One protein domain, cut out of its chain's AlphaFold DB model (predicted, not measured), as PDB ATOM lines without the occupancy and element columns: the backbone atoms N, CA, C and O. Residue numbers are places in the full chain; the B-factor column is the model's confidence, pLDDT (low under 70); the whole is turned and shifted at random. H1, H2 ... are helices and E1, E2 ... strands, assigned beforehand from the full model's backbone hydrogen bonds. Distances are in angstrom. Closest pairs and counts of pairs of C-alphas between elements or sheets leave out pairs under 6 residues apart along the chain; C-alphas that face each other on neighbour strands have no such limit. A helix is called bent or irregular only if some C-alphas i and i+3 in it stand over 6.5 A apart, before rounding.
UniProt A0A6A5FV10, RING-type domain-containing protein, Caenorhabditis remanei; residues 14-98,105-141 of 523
ATOM      1  N   PRO A  14       6.601  36.438  31.114       85.94
ATOM      2  CA  PRO A  14       5.643  37.371  31.697       85.94
ATOM      3  C   PRO A  14       4.610  36.648  32.569       85.94
ATOM      4  O   PRO A  14       4.080  35.605  32.180       85.94
ATOM      5  N   THR A  15       4.288  37.215  33.727       82.94
ATOM      6  CA  THR A  15       3.252  36.704  34.635       82.94
ATOM      7  C   THR A  15       1.949  37.500  34.501       82.94
ATOM      8  O   THR A  15       1.932  38.632  34.016       82.94
ATOM      9  N   CYS A  16       0.825  36.912  34.930       78.88
ATOM     10  CA  CYS A  16      -0.512  37.511  34.793       78.88
ATOM     11  C   CYS A  16      -0.694  38.836  35.561       78.88
ATOM     12  O   CYS A  16      -1.613  39.593  35.269       78.88
ATOM     13  N   ASP A  17       0.168  39.114  36.538       79.62
ATOM     14  CA  ASP A  17       0.222  40.344  37.336       79.62
ATOM     15  C   ASP A  17       1.177  41.408  36.751       79.62
ATOM     16  O   ASP A  17       1.448  42.421  37.396       79.62
ATOM     17  N   GLY A  18       1.692  41.196  35.533       79.88
ATOM     18  CA  GLY A  18       2.617  42.112  34.855       79.88
ATOM     19  C   GLY A  18       4.077  41.991  35.310       79.88
ATOM     20  O   GLY A  18       4.904  42.831  34.945       79.88
ATOM     21  N   GLY A  19       4.398  40.974  36.112       87.00
ATOM     22  CA  GLY A  19       5.760  40.610  36.496       87.00
ATOM     23  C   GLY A  19       6.455  39.694  35.483       87.00
ATOM     24  O   GLY A  19       6.003  39.501  34.354       87.00
ATOM     25  N   TYR A  20       7.585  39.127  35.907       90.06
ATOM     26  CA  TYR A  20       8.348  38.151  35.134       90.06
ATOM     27  C   TYR A  20       8.831  37.023  36.042       90.06
ATOM     28  O   TYR A  20       9.165  37.266  37.203       90.06
ATOM     29  N   CYS A  21       8.946  35.808  35.515       91.38
ATOM     30  CA  CYS A  21       9.470  34.659  36.245       91.38
ATOM     31  C   CYS A  21      10.427  33.813  35.394       91.38
ATOM     32  O   CYS A  21      10.351  33.794  34.167       91.38
ATOM     33  N   ASN A  22      11.331  33.100  36.067       90.56
ATOM     34  CA  ASN A  22      12.245  32.139  35.450       90.56
ATOM     35  C   ASN A  22      11.979  30.746  36.008       90.56
ATOM     36  O   ASN A  22      11.557  30.607  37.158       90.56
ATOM     37  N   LEU A  23      12.257  29.705  35.226       91.44
ATOM     38  CA  LEU A  23      12.140  28.342  35.726       91.44
ATOM     39  C   LEU A  23      13.140  28.120  36.871       91.44
ATOM     40  O   LEU A  23      14.311  28.483  36.760       91.44
ATOM     41  N   ALA A  24      12.689  27.522  37.976       91.56
ATOM     42  CA  ALA A  24      13.478  27.421  39.203       91.56
ATOM     43  C   ALA A  24      14.832  26.727  38.986       91.56
ATOM     44  O   ALA A  24      15.860  27.188  39.485       91.56
ATOM     45  N   VAL A  25      14.857  25.654  38.191       91.19
ATOM     46  CA  VAL A  25      16.108  24.945  37.899       91.19
ATOM     47  C   VAL A  25      17.072  25.743  37.021       91.19
ATOM     48  O   VAL A  25      18.284  25.597  37.153       91.19
ATOM     49  N   ASP A  26      16.563  26.640  36.179       90.38
ATOM     50  CA  ASP A  26      17.411  27.530  35.387       90.38
ATOM     51  C   ASP A  26      18.007  28.644  36.238       90.38
ATOM     52  O   ASP A  26      19.178  28.977  36.079       90.38
ATOM     53  N   VAL A  27      17.254  29.147  37.219       91.44
ATOM     54  CA  VAL A  27      17.796  30.064  38.230       91.44
ATOM     55  C   VAL A  27      18.926  29.392  39.011       91.44
ATOM     56  O   VAL A  27      19.973  30.008  39.213       91.44
ATOM     57  N   LEU A  28      18.752  28.126  39.413       92.69
ATOM     58  CA  LEU A  28      19.823  27.364  40.057       92.69
ATOM     59  C   LEU A  28      21.030  27.220  39.123       92.69
ATOM     60  O   LEU A  28      22.156  27.489  39.536       92.69
ATOM     61  N   ARG A  29      20.804  26.841  37.861       90.00
ATOM     62  CA  ARG A  29      21.864  26.704  36.858       90.00
ATOM     63  C   ARG A  29      22.661  27.995  36.693       90.00
ATOM     64  O   ARG A  29      23.887  27.941  36.670       90.00
ATOM     65  N   ASP A  30      21.992  29.139  36.606       89.88
ATOM     66  CA  ASP A  30      22.640  30.444  36.473       89.88
ATOM     67  C   ASP A  30      23.547  30.751  37.669       89.88
ATOM     68  O   ASP A  30      24.687  31.182  37.490       89.88
ATOM     69  N   VAL A  31      23.072  30.481  38.888       91.75
ATOM     70  CA  VAL A  31      23.864  30.647  40.116       91.75
ATOM     71  C   VAL A  31      25.077  29.714  40.113       91.75
ATOM     72  O   VAL A  31      26.190  30.149  40.402       91.75
ATOM     73  N   LEU A  32      24.894  28.444  39.739       90.94
ATOM     74  CA  LEU A  32      25.982  27.467  39.639       90.94
ATOM     75  C   LEU A  32      27.038  27.886  38.612       90.94
ATOM     76  O   LEU A  32      28.235  27.813  38.891       90.94
ATOM     77  N   MET A  33      26.612  28.366  37.445       87.25
ATOM     78  CA  MET A  33      27.524  28.851  36.411       87.25
ATOM     79  C   MET A  33      28.295  30.086  36.868       87.25
ATOM     80  O   MET A  33      29.488  30.200  36.587       87.25
ATOM     81  N   ASP A  34      27.660  30.983  37.615       88.12
ATOM     82  CA  ASP A  34      28.345  32.142  38.174       88.12
ATOM     83  C   ASP A  34      29.390  31.738  39.235       88.12
ATOM     84  O   ASP A  34      30.531  32.201  39.184       88.12
ATOM     85  N   ILE A  35      29.062  30.795  40.128       88.69
ATOM     86  CA  ILE A  35      30.005  30.215  41.107       88.69
ATOM     87  C   ILE A  35      31.210  29.571  40.399       88.69
ATOM     88  O   ILE A  35      32.367  29.813  40.763       88.69
ATOM     89  N   ILE A  36      30.945  28.729  39.401       87.06
ATOM     90  CA  ILE A  36      31.937  27.825  38.812       87.06
ATOM     91  C   ILE A  36      32.754  28.510  37.718       87.06
ATOM     92  O   ILE A  36      33.981  28.426  37.712       87.06
ATOM     93  N   VAL A  37      32.084  29.176  36.781       84.06
ATOM     94  CA  VAL A  37      32.704  29.692  35.554       84.06
ATOM     95  C   VAL A  37      33.123  31.142  35.729       84.06
ATOM     96  O   VAL A  37      34.271  31.481  35.436       84.06
ATOM     97  N   ALA A  38      32.213  31.996  36.205       81.62
ATOM     98  CA  ALA A  38      32.477  33.431  36.294       81.62
ATOM     99  C   ALA A  38      33.426  33.757  37.454       81.62
ATOM    100  O   ALA A  38      34.442  34.427  37.262       81.62
ATOM    101  N   LYS A  39      33.130  33.237  38.648       84.00
ATOM    102  CA  LYS A  39      33.887  33.510  39.878       84.00
ATOM    103  C   LYS A  39      34.952  32.467  40.194       84.00
ATOM    104  O   LYS A  39      35.776  32.701  41.076       84.00
ATOM    105  N   LYS A  40      34.964  31.340  39.468       84.31
ATOM    106  CA  LYS A  40      35.971  30.268  39.586       84.31
ATOM    107  C   LYS A  40      36.216  29.851  41.034       84.31
ATOM    108  O   LYS A  40      37.349  29.569  41.420       84.31
ATOM    109  N   VAL A  41      35.151  29.804  41.834       83.25
ATOM    110  CA  VAL A  41      35.228  29.626  43.290       83.25
ATOM    111  C   VAL A  41      36.010  28.361  43.634       83.25
ATOM    112  O   VAL A  41      36.916  28.400  44.455       83.25
ATOM    113  N   PHE A  42      35.770  27.254  42.932       80.06
ATOM    114  CA  PHE A  42      36.466  25.986  43.187       80.06
ATOM    115  C   PHE A  42      37.927  25.938  42.721       80.06
ATOM    116  O   PHE A  42      38.611  24.963  43.000       80.06
ATOM    117  N   GLN A  43      38.411  26.967  42.022       77.56
ATOM    118  CA  GLN A  43      39.820  27.090  41.626       77.56
ATOM    119  C   GLN A  43      40.604  27.997  42.581       77.56
ATOM    120  O   GLN A  43      41.825  27.902  42.660       77.56
ATOM    121  N   THR A  44      39.918  28.896  43.287       68.75
ATOM    122  CA  THR A  44      40.537  29.942  44.114       68.75
ATOM    123  C   THR A  44      40.350  29.725  45.612       68.75
ATOM    124  O   THR A  44      41.036  30.365  46.409       68.75
ATOM    125  N   THR A  45      39.442  28.838  46.019       65.25
ATOM    126  CA  THR A  45      39.076  28.651  47.427       65.25
ATOM    127  C   THR A  45      39.709  27.407  48.050       65.25
ATOM    128  O   THR A  45      39.774  26.343  47.441       65.25
ATOM    129  N   LYS A  46      40.184  27.549  49.295       69.12
ATOM    130  CA  LYS A  46      40.691  26.441  50.123       69.12
ATOM    131  C   LYS A  46      39.529  25.738  50.835       69.12
ATOM    132  O   LYS A  46      38.462  26.321  50.998       69.12
ATOM    133  N   GLU A  47      39.751  24.528  51.345       69.19
ATOM    134  CA  GLU A  47      38.732  23.708  52.027       69.19
ATOM    135  C   GLU A  47      37.994  24.443  53.167       69.19
ATOM    136  O   GLU A  47      36.783  24.302  53.321       69.19
ATOM    137  N   LYS A  48      38.687  25.339  53.884       71.88
ATOM    138  CA  LYS A  48      38.109  26.196  54.938       71.88
ATOM    139  C   LYS A  48      36.993  27.126  54.432       71.88
ATOM    140  O   LYS A  48      36.078  27.447  55.183       71.88
ATOM    141  N   ASN A  49      37.019  27.507  53.156       75.88
ATOM    142  CA  ASN A  49      36.042  28.416  52.556       75.88
ATOM    143  C   ASN A  49      34.745  27.698  52.136       75.88
ATOM    144  O   ASN A  49      33.748  28.351  51.825       75.88
ATOM    145  N   TRP A  50      34.719  26.360  52.164       83.94
ATOM    146  CA  TRP A  50      33.531  25.565  51.840       83.94
ATOM    147  C   TRP A  50      32.344  25.868  52.766       83.94
ATOM    148  O   TRP A  50      31.185  25.785  52.351       83.94
ATOM    149  N   ILE A  51      32.624  26.284  54.007       87.19
ATOM    150  CA  ILE A  51      31.598  26.674  54.978       87.19
ATOM    151  C   ILE A  51      30.719  27.820  54.457       87.19
ATOM    152  O   ILE A  51      29.509  27.807  54.672       87.19
ATOM    153  N   HIS A  52      31.297  28.752  53.695       88.88
ATOM    154  CA  HIS A  52      30.591  29.891  53.107       88.88
ATOM    155  C   HIS A  52      29.699  29.475  51.939       88.88
ATOM    156  O   HIS A  52      28.584  29.966  51.797       88.88
ATOM    157  N   ILE A  53      30.135  28.492  51.150       88.81
ATOM    158  CA  ILE A  53      29.331  27.924  50.059       88.81
ATOM    159  C   ILE A  53      28.120  27.182  50.635       88.81
ATOM    160  O   ILE A  53      26.990  27.408  50.205       88.81
ATOM    161  N   LYS A  54      28.328  26.365  51.677       88.75
ATOM    162  CA  LYS A  54      27.232  25.721  52.422       88.75
ATOM    163  C   LYS A  54      26.282  26.749  53.042       88.75
ATOM    164  O   LYS A  54      25.066  26.592  52.947       88.75
ATOM    165  N   LYS A  55      26.822  27.812  53.647       89.75
ATOM    166  CA  LYS A  55      26.040  28.906  54.240       89.75
ATOM    167  C   LYS A  55      25.182  29.623  53.198       89.75
ATOM    168  O   LYS A  55      24.004  29.860  53.458       89.75
ATOM    169  N   PHE A  56      25.733  29.898  52.016       93.75
ATOM    170  CA  PHE A  56      24.973  30.459  50.905       93.75
ATOM    171  C   PHE A  56      23.809  29.546  50.507       93.75
ATOM    172  O   PHE A  56      22.665  30.000  50.521       93.75
ATOM    173  N   PHE A  57      24.056  28.261  50.230       92.62
ATOM    174  CA  PHE A  57      22.987  27.347  49.808       92.62
ATOM    175  C   PHE A  57      21.906  27.159  50.873       92.62
ATOM    176  O   PHE A  57      20.725  27.141  50.540       92.62
ATOM    177  N   LYS A  58      22.286  27.157  52.154       90.88
ATOM    178  CA  LYS A  58      21.330  27.188  53.268       90.88
ATOM    179  C   LYS A  58      20.486  28.470  53.282       90.88
ATOM    180  O   LYS A  58      19.300  28.423  53.582       90.88
ATOM    181  N   SER A  59      21.062  29.624  52.932       92.62
ATOM    182  CA  SER A  59      20.322  30.898  52.890       92.62
ATOM    183  C   SER A  59      19.287  30.971  51.760       92.62
ATOM    184  O   SER A  59      18.268  31.655  51.899       92.62
ATOM    185  N   VAL A  60      19.525  30.255  50.654       93.06
ATOM    186  CA  VAL A  60      18.637  30.244  49.480       93.06
ATOM    187  C   VAL A  60      17.735  29.014  49.399       93.06
ATOM    188  O   VAL A  60      16.904  28.934  48.500       93.06
ATOM    189  N   GLU A  61      17.835  28.093  50.356       90.56
ATOM    190  CA  GLU A  61      17.087  26.830  50.390       90.56
ATOM    191  C   GLU A  61      15.569  27.031  50.264       90.56
ATOM    192  O   GLU A  61      14.910  26.338  49.495       90.56
ATOM    193  N   LYS A  62      15.018  28.067  50.909       91.12
ATOM    194  CA  LYS A  62      13.585  28.410  50.822       91.12
ATOM    195  C   LYS A  62      13.094  28.751  49.407       91.12
ATOM    196  O   LYS A  62      11.891  28.738  49.166       91.12
ATOM    197  N   TYR A  63      13.997  29.118  48.496       92.81
ATOM    198  CA  TYR A  63      13.662  29.420  47.102       92.81
ATOM    199  C   TYR A  63      13.745  28.188  46.195       92.81
ATOM    200  O   TYR A  63      13.209  28.240  45.088       92.81
ATOM    201  N   PHE A  64      14.389  27.111  46.658       92.62
ATOM    202  CA  PHE A  64      14.611  25.846  45.953       92.62
ATOM    203  C   PHE A  64      13.866  24.708  46.667       92.62
ATOM    204  O   PHE A  64      14.466  23.843  47.300       92.62
ATOM    205  N   ASP A  65      12.533  24.740  46.591       87.31
ATOM    206  CA  ASP A  65      11.648  23.806  47.291       87.31
ATOM    207  C   ASP A  65      11.773  22.387  46.722       87.31
ATOM    208  O   ASP A  65      11.442  22.115  45.566       87.31
ATOM    209  N   ARG A  66      12.234  21.479  47.580       85.81
ATOM    210  CA  ARG A  66      12.531  20.070  47.289       85.81
ATOM    211  C   ARG A  66      11.266  19.208  47.242       85.81
ATOM    212  O   ARG A  66      11.285  18.093  46.730       85.81
ATOM    213  N   THR A  67      10.154  19.715  47.774       83.88
ATOM    214  CA  THR A  67       8.862  19.015  47.816       83.88
ATOM    215  C   THR A  67       8.030  19.272  46.561       83.88
ATOM    216  O   THR A  67       7.187  18.453  46.183       83.88
ATOM    217  N   ARG A  68       8.295  20.389  45.878       84.00
ATOM    218  CA  ARG A  68       7.579  20.820  44.679       84.00
ATOM    219  C   ARG A  68       8.204  20.247  43.412       84.00
ATOM    220  O   ARG A  68       9.417  20.263  43.239       84.00
ATOM    221  N   GLY A  69       7.346  19.782  42.499       85.75
ATOM    222  CA  GLY A  69       7.724  19.515  41.105       85.75
ATOM    223  C   GLY A  69       8.071  20.807  40.358       85.75
ATOM    224  O   GLY A  69       8.256  21.842  40.981       85.75
ATOM    225  N   VAL A  70       8.140  20.778  39.030       89.69
ATOM    226  CA  VAL A  70       8.538  21.927  38.190       89.69
ATOM    227  C   VAL A  70       7.782  23.222  38.552       89.69
ATOM    228  O   VAL A  70       6.551  23.249  38.511       89.69
ATOM    229  N   TYR A  71       8.500  24.302  38.890       92.62
ATOM    230  CA  TYR A  71       7.903  25.618  39.180       92.62
ATOM    231  C   TYR A  71       8.780  26.794  38.726       92.62
ATOM    232  O   TYR A  71       9.936  26.633  38.336       92.62
ATOM    233  N   PHE A  72       8.214  28.001  38.797       92.19
ATOM    234  CA  PHE A  72       8.861  29.247  38.396       92.19
ATOM    235  C   PHE A  72       9.103  30.166  39.599       92.19
ATOM    236  O   PHE A  72       8.285  30.240  40.517       92.19
ATOM    237  N   ILE A  73      10.228  30.876  39.582       91.56
ATOM    238  CA  ILE A  73      10.632  31.855  40.592       91.56
ATOM    239  C   ILE A  73      10.428  33.256  40.015       91.56
ATOM    240  O   ILE A  73      10.951  33.578  38.948       91.56
ATOM    241  N   ASP A  74       9.684  34.095  40.738       92.44
ATOM    242  CA  ASP A  74       9.503  35.512  40.406       92.44
ATOM    243  C   ASP A  74      10.853  36.243  40.324       92.44
ATOM    244  O   ASP A  74      11.748  36.033  41.150       92.44
ATOM    245  N   LEU A  75      10.999  37.136  39.347       90.44
ATOM    246  CA  LEU A  75      12.247  37.841  39.074       90.44
ATOM    247  C   LEU A  75      12.747  38.666  40.275       90.44
ATOM    248  O   LEU A  75      13.956  38.854  40.416       90.44
ATOM    249  N   LYS A  76      11.864  39.130  41.171       90.56
ATOM    250  CA  LYS A  76      12.257  39.779  42.436       90.56
ATOM    251  C   LYS A  76      13.020  38.807  43.331       90.56
ATOM    252  O   LYS A  76      14.093  39.147  43.816       90.56
ATOM    253  N   ASN A  77      12.525  37.577  43.473       92.75
ATOM    254  CA  ASN A  77      13.204  36.531  44.235       92.75
ATOM    255  C   ASN A  77      14.513  36.102  43.557       92.75
ATOM    256  O   ASN A  77      15.510  35.898  44.243       92.75
ATOM    257  N   VAL A  78      14.550  36.041  42.219       91.19
ATOM    258  CA  VAL A  78      15.797  35.788  41.469       91.19
ATOM    259  C   VAL A  78      16.852  36.854  41.773       91.19
ATOM    260  O   VAL A  78      18.015  36.516  41.998       91.19
ATOM    261  N   LYS A  79      16.463  38.136  41.818       91.56
ATOM    262  CA  LYS A  79      17.369  39.230  42.203       91.56
ATOM    263  C   LYS A  79      17.885  39.047  43.627       91.56
ATOM    264  O   LYS A  79      19.094  39.090  43.823       91.56
ATOM    265  N   THR A  80      17.009  38.727  44.581       95.12
ATOM    266  CA  THR A  80      17.414  38.459  45.970       95.12
ATOM    267  C   THR A  80      18.408  37.299  46.076       95.12
ATOM    268  O   THR A  80      19.399  37.413  46.787       95.12
ATOM    269  N   ILE A  81      18.202  36.195  45.348       93.75
ATOM    270  CA  ILE A  81      19.142  35.059  45.326       93.75
ATOM    271  C   ILE A  81      20.525  35.504  44.826       93.75
ATOM    272  O   ILE A  81      21.540  35.164  45.435       93.75
ATOM    273  N   LYS A  82      20.570  36.286  43.739       92.56
ATOM    274  CA  LYS A  82      21.828  36.807  43.179       92.56
ATOM    275  C   LYS A  82      22.524  37.771  44.143       92.56
ATOM    276  O   LYS A  82      23.734  37.675  44.310       92.56
ATOM    277  N   GLU A  83      21.777  38.641  44.816       94.00
ATOM    278  CA  GLU A  83      22.310  39.553  45.837       94.00
ATOM    279  C   GLU A  83      22.885  38.793  47.041       94.00
ATOM    280  O   GLU A  83      23.982  39.109  47.500       94.00
ATOM    281  N   LEU A  84      22.197  37.749  47.523       93.94
ATOM    282  CA  LEU A  84      22.704  36.885  48.596       93.94
ATOM    283  C   LEU A  84      24.021  36.206  48.201       93.94
ATOM    284  O   LEU A  84      24.953  36.161  49.006       93.94
ATOM    285  N   TRP A  85      24.115  35.722  46.959       94.19
ATOM    286  CA  TRP A  85      25.344  35.129  46.437       94.19
ATOM    287  C   TRP A  85      26.483  36.149  46.331       94.19
ATOM    288  O   TRP A  85      27.595  35.883  46.787       94.19
ATOM    289  N   GLU A  86      26.218  37.326  45.760       92.56
ATOM    290  CA  GLU A  86      27.211  38.401  45.654       92.56
ATOM    291  C   GLU A  86      27.744  38.826  47.019       92.56
ATOM    292  O   GLU A  86      28.950  39.022  47.174       92.56
ATOM    293  N   ASN A  87      26.873  38.937  48.019       91.75
ATOM    294  CA  ASN A  87      27.278  39.321  49.364       91.75
ATOM    295  C   ASN A  87      28.206  38.271  49.988       91.75
ATOM    296  O   ASN A  87      29.307  38.614  50.413       91.75
ATOM    297  N   GLU A  88      27.823  36.989  49.980       90.19
ATOM    298  CA  GLU A  88      28.672  35.931  50.552       90.19
ATOM    299  C   GLU A  88      30.007  35.815  49.794       90.19
ATOM    300  O   GLU A  88      31.069  35.680  50.411       90.19
ATOM    301  N   TYR A  89      29.982  35.951  48.463       89.19
ATOM    302  CA  TYR A  89      31.192  35.932  47.649       89.19
ATOM    303  C   TYR A  89      32.130  37.100  47.975       89.19
ATOM    304  O   TYR A  89      33.303  36.880  48.279       89.19
ATOM    305  N   ASN A  90      31.635  38.340  47.938       89.06
ATOM    306  CA  ASN A  90      32.464  39.525  48.165       89.06
ATOM    307  C   ASN A  90      32.982  39.609  49.611       89.06
ATOM    308  O   ASN A  90      34.089  40.101  49.814       89.06
ATOM    309  N   SER A  91      32.218  39.126  50.595       86.94
ATOM    310  CA  SER A  91      32.616  39.160  52.006       86.94
ATOM    311  C   SER A  91      33.629  38.082  52.389       86.94
ATOM    312  O   SER A  91      34.467  38.335  53.254       86.94
ATOM    313  N   HIS A  92      33.559  36.891  51.786       83.62
ATOM    314  CA  HIS A  92      34.293  35.727  52.302       83.62
ATOM    315  C   HIS A  92      35.093  34.934  51.266       83.62
ATOM    316  O   HIS A  92      36.015  34.213  51.642       83.62
ATOM    317  N   LEU A  93      34.768  35.038  49.974       82.94
ATOM    318  CA  LEU A  93      35.372  34.203  48.923       82.94
ATOM    319  C   LEU A  93      36.234  34.995  47.934       82.94
ATOM    320  O   LEU A  93      37.068  34.422  47.232       82.94
ATOM    321  N   LYS A  94      36.053  36.315  47.872       82.69
ATOM    322  CA  LYS A  94      36.802  37.198  46.987       82.69
ATOM    323  C   LYS A  94      38.199  37.455  47.542       82.69
ATOM    324  O   LYS A  94      38.415  38.346  48.358       82.69
ATOM    325  N   HIS A  95      39.168  36.704  47.043       69.25
ATOM    326  CA  HIS A  95      40.577  37.036  47.216       69.25
ATOM    327  C   HIS A  95      41.004  38.081  46.172       69.25
ATOM    328  O   HIS A  95      40.518  38.076  45.041       69.25
ATOM    329  N   SER A  96      41.895  39.001  46.556       46.44
ATOM    330  CA  SER A  96      42.463  40.030  45.674       46.44
ATOM    331  C   SER A  96      43.285  39.388  44.551       46.44
ATOM    332  O   SER A  96      44.501  39.252  44.663       46.44
ATOM    333  N   LEU A  97      42.631  39.008  43.456       45.03
ATOM    334  CA  LEU A  97      43.273  38.718  42.182       45.03
ATOM    335  C   LEU A  97      42.578  39.514  41.081       45.03
ATOM    336  O   LEU A  97      41.352  39.596  40.995       45.03
ATOM    337  N   SER A  98      43.425  40.161  40.292       41.84
ATOM    338  CA  SER A  98      43.115  41.039  39.178       41.84
ATOM    339  C   SER A  98      42.140  40.402  38.190       41.84
ATOM    340  O   SER A  98      42.198  39.207  37.907       41.84
ATOM    341  N   THR A 105      34.611  29.095  26.596       47.12
ATOM    342  CA  THR A 105      34.476  27.683  26.967       47.12
ATOM    343  C   THR A 105      34.780  26.784  25.767       47.12
ATOM    344  O   THR A 105      34.016  26.756  24.809       47.12
ATOM    345  N   SER A 106      35.900  26.055  25.805       55.88
ATOM    346  CA  SER A 106      36.189  24.942  24.888       55.88
ATOM    347  C   SER A 106      35.465  23.663  25.346       55.88
ATOM    348  O   SER A 106      35.028  23.587  26.495       55.88
ATOM    349  N   LYS A 107      35.388  22.622  24.496       53.34
ATOM    350  CA  LYS A 107      34.820  21.304  24.871       53.34
ATOM    351  C   LYS A 107      35.468  20.720  26.144       53.34
ATOM    352  O   LYS A 107      34.768  20.172  26.987       53.34
ATOM    353  N   LYS A 108      36.780  20.932  26.340       53.91
ATOM    354  CA  LYS A 108      37.502  20.530  27.566       53.91
ATOM    355  C   LYS A 108      37.016  21.287  28.810       53.91
ATOM    356  O   LYS A 108      36.884  20.692  29.872       53.91
ATOM    357  N   ASN A 109      36.695  22.577  28.680       64.62
ATOM    358  CA  ASN A 109      36.194  23.384  29.796       64.62
ATOM    359  C   ASN A 109      34.768  22.981  30.206       64.62
ATOM    360  O   ASN A 109      34.434  23.076  31.382       64.62
ATOM    361  N   LEU A 110      33.942  22.501  29.268       71.75
ATOM    362  CA  LEU A 110      32.577  22.053  29.563       71.75
ATOM    363  C   LEU A 110      32.559  20.783  30.427       71.75
ATOM    364  O   LEU A 110      31.825  20.734  31.409       71.75
ATOM    365  N   ALA A 111      33.416  19.803  30.120       77.56
ATOM    366  CA  ALA A 111      33.547  18.586  30.925       77.56
ATOM    367  C   ALA A 111      33.975  18.893  32.374       77.56
ATOM    368  O   ALA A 111      33.439  18.324  33.324       77.56
ATOM    369  N   VAL A 112      34.890  19.854  32.555       81.94
ATOM    370  CA  VAL A 112      35.330  20.302  33.888       81.94
ATOM    371  C   VAL A 112      34.185  20.961  34.658       81.94
ATOM    372  O   VAL A 112      33.955  20.608  35.814       81.94
ATOM    373  N   VAL A 113      33.428  21.864  34.023       84.00
ATOM    374  CA  VAL A 113      32.244  22.486  34.646       84.00
ATOM    375  C   VAL A 113      31.239  21.417  35.064       84.00
ATOM    376  O   VAL A 113      30.711  21.468  36.174       84.00
ATOM    377  N   GLN A 114      31.029  20.408  34.219       86.06
ATOM    378  CA  GLN A 114      30.091  19.331  34.500       86.06
ATOM    379  C   GLN A 114      30.507  18.477  35.700       86.06
ATOM    380  O   GLN A 114      29.685  18.168  36.566       86.06
ATOM    381  N   CYS A 115      31.793  18.142  35.786       88.38
ATOM    382  CA  CYS A 115      32.373  17.444  36.931       88.38
ATOM    383  C   CYS A 115      32.235  18.272  38.224       88.38
ATOM    384  O   CYS A 115      31.876  17.741  39.280       88.38
ATOM    385  N   GLN A 116      32.448  19.588  38.141       89.12
ATOM    386  CA  GLN A 116      32.317  20.499  39.280       89.12
ATOM    387  C   GLN A 116      30.867  20.628  39.762       89.12
ATOM    388  O   GLN A 116      30.636  20.589  40.971       89.12
ATOM    389  N   ILE A 117      29.890  20.706  38.850       90.50
ATOM    390  CA  ILE A 117      28.457  20.668  39.195       90.50
ATOM    391  C   ILE A 117      28.131  19.349  39.901       90.50
ATOM    392  O   ILE A 117      27.602  19.368  41.010       90.50
ATOM    393  N   ASN A 118      28.511  18.215  39.304       90.75
ATOM    394  CA  ASN A 118      28.287  16.876  39.855       90.75
ATOM    395  C   ASN A 118      28.898  16.689  41.252       90.75
ATOM    396  O   ASN A 118      28.302  16.039  42.110       90.75
ATOM    397  N   SER A 119      30.073  17.269  41.496       89.06
ATOM    398  CA  SER A 119      30.731  17.230  42.804       89.06
ATOM    399  C   SER A 119      30.015  18.112  43.829       89.06
ATOM    400  O   SER A 119      29.831  17.721  44.982       89.06
ATOM    401  N   LEU A 120      29.595  19.311  43.421       89.62
ATOM    402  CA  LEU A 120      28.918  20.270  44.290       89.62
ATOM    403  C   LEU A 120      27.558  19.751  44.762       89.62
ATOM    404  O   LEU A 120      27.279  19.804  45.959       89.62
ATOM    405  N   VAL A 121      26.736  19.221  43.853       90.25
ATOM    406  CA  VAL A 121      25.395  18.719  44.202       90.25
ATOM    407  C   VAL A 121      25.454  17.495  45.119       90.25
ATOM    408  O   VAL A 121      24.563  17.316  45.937       90.25
ATOM    409  N   ARG A 122      26.529  16.697  45.064       88.94
ATOM    410  CA  ARG A 122      26.749  15.585  46.008       88.94
ATOM    411  C   ARG A 122      27.184  16.059  47.390       88.94
ATOM    412  O   ARG A 122      26.792  15.482  48.395       88.94
ATOM    413  N   LYS A 123      27.952  17.151  47.470       88.38
ATOM    414  CA  LYS A 123      28.328  17.760  48.760       88.38
ATOM    415  C   LYS A 123      27.211  18.599  49.393       88.38
ATOM    416  O   LYS A 123      27.344  19.012  50.550       88.38
ATOM    417  N   VAL A 124      26.150  18.883  48.643       88.88
ATOM    418  CA  VAL A 124      24.953  19.587  49.104       88.88
ATOM    419  C   VAL A 124      23.736  18.773  48.646       88.88
ATOM    420  O   VAL A 124      23.160  19.111  47.618       88.88
ATOM    421  N   PRO A 125      23.330  17.713  49.382       86.81
ATOM    422  CA  PRO A 125      22.201  16.837  49.013       86.81
ATOM    423  C   PRO A 125      20.917  17.615  48.674       86.81
ATOM    424  O   PRO A 125      20.153  17.256  47.782       86.81
ATOM    425  N   THR A 126      20.758  18.757  49.343       89.75
ATOM    426  CA  THR A 126      20.139  20.020  48.905       89.75
ATOM    427  C   THR A 126      19.244  20.070  47.647       89.75
ATOM    428  O   THR A 126      18.177  19.486  47.530       89.75
ATOM    429  N   LEU A 127      19.613  20.846  46.635       91.19
ATOM    430  CA  LEU A 127      20.723  20.404  45.815       91.19
ATOM    431  C   LEU A 127      20.247  19.333  44.851       91.19
ATOM    432  O   LEU A 127      19.386  19.572  44.003       91.19
ATOM    433  N   LEU A 128      20.831  18.157  45.015       91.19
ATOM    434  CA  LEU A 128      20.515  16.971  44.245       91.19
ATOM    435  C   LEU A 128      19.023  16.602  44.310       91.19
ATOM    436  O   LEU A 128      18.423  16.362  43.264       91.19
ATOM    437  N   GLU A 129      18.402  16.638  45.494       91.25
ATOM    438  CA  GLU A 129      16.960  16.367  45.643       91.25
ATOM    439  C   GLU A 129      16.103  17.365  44.875       91.25
ATOM    440  O   GLU A 129      15.186  16.971  44.156       91.25
ATOM    441  N   PHE A 130      16.425  18.656  44.983       94.00
ATOM    442  CA  PHE A 130      15.736  19.688  44.219       94.00
ATOM    443  C   PHE A 130      15.866  19.442  42.707       94.00
ATOM    444  O   PHE A 130      14.858  19.425  42.005       94.00
ATOM    445  N   ILE A 131      17.081  19.204  42.200       92.38
ATOM    446  CA  ILE A 131      17.328  18.976  40.764       92.38
ATOM    447  C   ILE A 131      16.538  17.768  40.255       92.38
ATOM    448  O   ILE A 131      15.891  17.849  39.206       92.38
ATOM    449  N   HIS A 132      16.559  16.675  41.014       92.12
ATOM    450  CA  HIS A 132      15.806  15.473  40.692       92.12
ATOM    451  C   HIS A 132      14.297  15.743  40.692       92.12
ATOM    452  O   HIS A 132      13.605  15.398  39.734       92.12
ATOM    453  N   LYS A 133      13.778  16.449  41.704       91.56
ATOM    454  CA  LYS A 133      12.348  16.776  41.788       91.56
ATOM    455  C   LYS A 133      11.873  17.705  40.668       91.56
ATOM    456  O   LYS A 133      10.723  17.608  40.237       91.56
ATOM    457  N   GLN A 134      12.752  18.570  40.165       90.75
ATOM    458  CA  GLN A 134      12.501  19.398  38.982       90.75
ATOM    459  C   GLN A 134      12.587  18.613  37.656       90.75
ATOM    460  O   GLN A 134      12.383  19.213  36.602       90.75
ATOM    461  N   GLY A 135      12.899  17.309  37.673       88.94
ATOM    462  CA  GLY A 135      13.062  16.499  36.459       88.94
ATOM    463  C   GLY A 135      14.225  16.973  35.586       88.94
ATOM    464  O   GLY A 135      14.156  16.915  34.362       88.94
ATOM    465  N   ALA A 136      15.269  17.523  36.207       90.62
ATOM    466  CA  ALA A 136      16.305  18.281  35.515       90.62
ATOM    467  C   ALA A 136      17.697  17.639  35.599       90.62
ATOM    468  O   ALA A 136      18.687  18.312  35.304       90.62
ATOM    469  N   CYS A 137      17.784  16.360  35.978       89.75
ATOM    470  CA  CYS A 137      19.046  15.621  36.036       89.75
ATOM    471  C   CYS A 137      19.767  15.641  34.684       89.75
ATOM    472  O   CYS A 137      20.910  16.083  34.632       89.75
ATOM    473  N   ASP A 138      19.084  15.307  33.586       85.75
ATOM    474  CA  ASP A 138      19.680  15.324  32.240       85.75
ATOM    475  C   ASP A 138      20.044  16.743  31.799       85.75
ATOM    476  O   ASP A 138      21.119  17.004  31.256       85.75
ATOM    477  N   ARG A 139      19.162  17.700  32.111       83.81
ATOM    478  CA  ARG A 139      19.318  19.119  31.769       83.81
ATOM    479  C   ARG A 139      20.542  19.757  32.427       83.81
ATOM    480  O   ARG A 139      21.168  20.637  31.838       83.81
ATOM    481  N   LEU A 140      20.850  19.346  33.654       86.38
ATOM    482  CA  LEU A 140      22.057  19.733  34.384       86.38
ATOM    483  C   LEU A 140      23.180  18.700  34.241       86.38
ATOM    484  O   LEU A 140      24.204  18.853  34.900       86.38
ATOM    485  N   SER A 141      22.987  17.679  33.401       88.31
ATOM    486  CA  SER A 141      23.899  16.566  33.111       88.31
ATOM    487  C   SER A 141      24.470  15.892  34.374       88.31
ATOM    488  O   SER A 141      25.667  15.607  34.493       88.31
TER     489      SER A 141
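AT A GLANCE: This is residues 14 to 98 and 105 to 141 of the 523 residues of the protein "RING-type domain-containing protein" of Caenorhabditis remanei (UniProt A0A6A5FV10). Three long helices, H1, H3 and H4, lie roughly side by side with their centres in a triangle, while H5 crosses H1 on the side away from H4 and turns a corner into H6. A small pair of strands, E1 and E2, sits at one end of the three helices, and short H2 lies at the other end, between H1 and H3. The printed part has 122 residues, with six named helices and two named strands in the order E1 H1 H2 H3 E2 H4 H5 H6; the sheet, E1 - E2, is antiparallel. The class is mostly helix. The whole is compact, with a radius of gyration of the C-alphas of 14.7 A and spans of 44 by 30 by 27 A.

IN THESE COORDINATES: E1, residues 20 to 23, begins at C-alpha 20, at (8.348, 38.151, 35.134). H1 is residues 24 to 38, 20.1 A from first to last C-alpha, and H2 is residues 41 to 44. H3, residues 47 to 63, is 26.2 A long and irregular: C-alphas 59 and 62 are 7.5 A apart. E2 is residues 72 to 74. H4, residues 75 to 93, is 25.4 A long and begins at C-alpha 75, at (12.247, 37.841, 39.074). H5, residues 107 to 123, is 25.0 A long. H6, residues 125 to 133, is 12.2 A long and ends at C-alpha 133, at (12.348, 16.776, 41.788).

HOW THE PARTS SIT: H1 is the hub, touching H2, H4 and H5. H1 and H4 only just touch, with 3 pairs of C-alphas within 8 A, through residues 27 to 31 of H1 and 78 to 85 of H4; the closest C-alphas, of Val 27 and Val 78, are 6.9 A apart. They run the same way at a shallow tilt of 29 degrees. H3 touches H4 at a shallow tilt of 15 degrees, opposite ways, the closest C-alphas, of Val 60 and Ile 81, being 6.4 A apart. H1 and H3 are near each other, with 5 pairs of C-alphas within 10 A. Residues 32 to 37 of H1 touch residues 113 to 117 of H5 at a steep tilt of 63 degrees, opposite ways; the closest C-alphas, of Ile 36 and Val 113, are 6.8 A apart. H1 and H2 touch only at the corner, and only just, with 3 pairs of C-alphas within 8 A, the closest being those of Ile 35 and Val 41, 5.7 A apart. H5 and H6 also touch only at the corner, and only just, with 3 such pairs, the closest C-alphas, of Val 121 and Leu 128, being 5.2 A apart. H3 and H5 are apart. E1 and E2 are antiparallel, with N 22 and O 73 within hydrogen-bond range at 2.9 A. In H1, H4 and H6 every O i to N i+4 pair is within hydrogen-bond range, in H3 8 of 13 and in H5 12 of 13, while H2 is too short for such a pair.

THE WHOLE: The C-alphas farthest apart, of Cys 16 and Lys 46, are 45.3 A apart. Residues 99 to 104, in the link across the cut from H4 to H5, are not printed, and C-alphas 98 and 105 are 20.1 A apart. Of the links that are printed whole, H3 to E2 is short and the others are tight. The mean pLDDT of the printed part is 85.0, and residues 44 to 47, 95 to 98 and 105 to 109 are under 70.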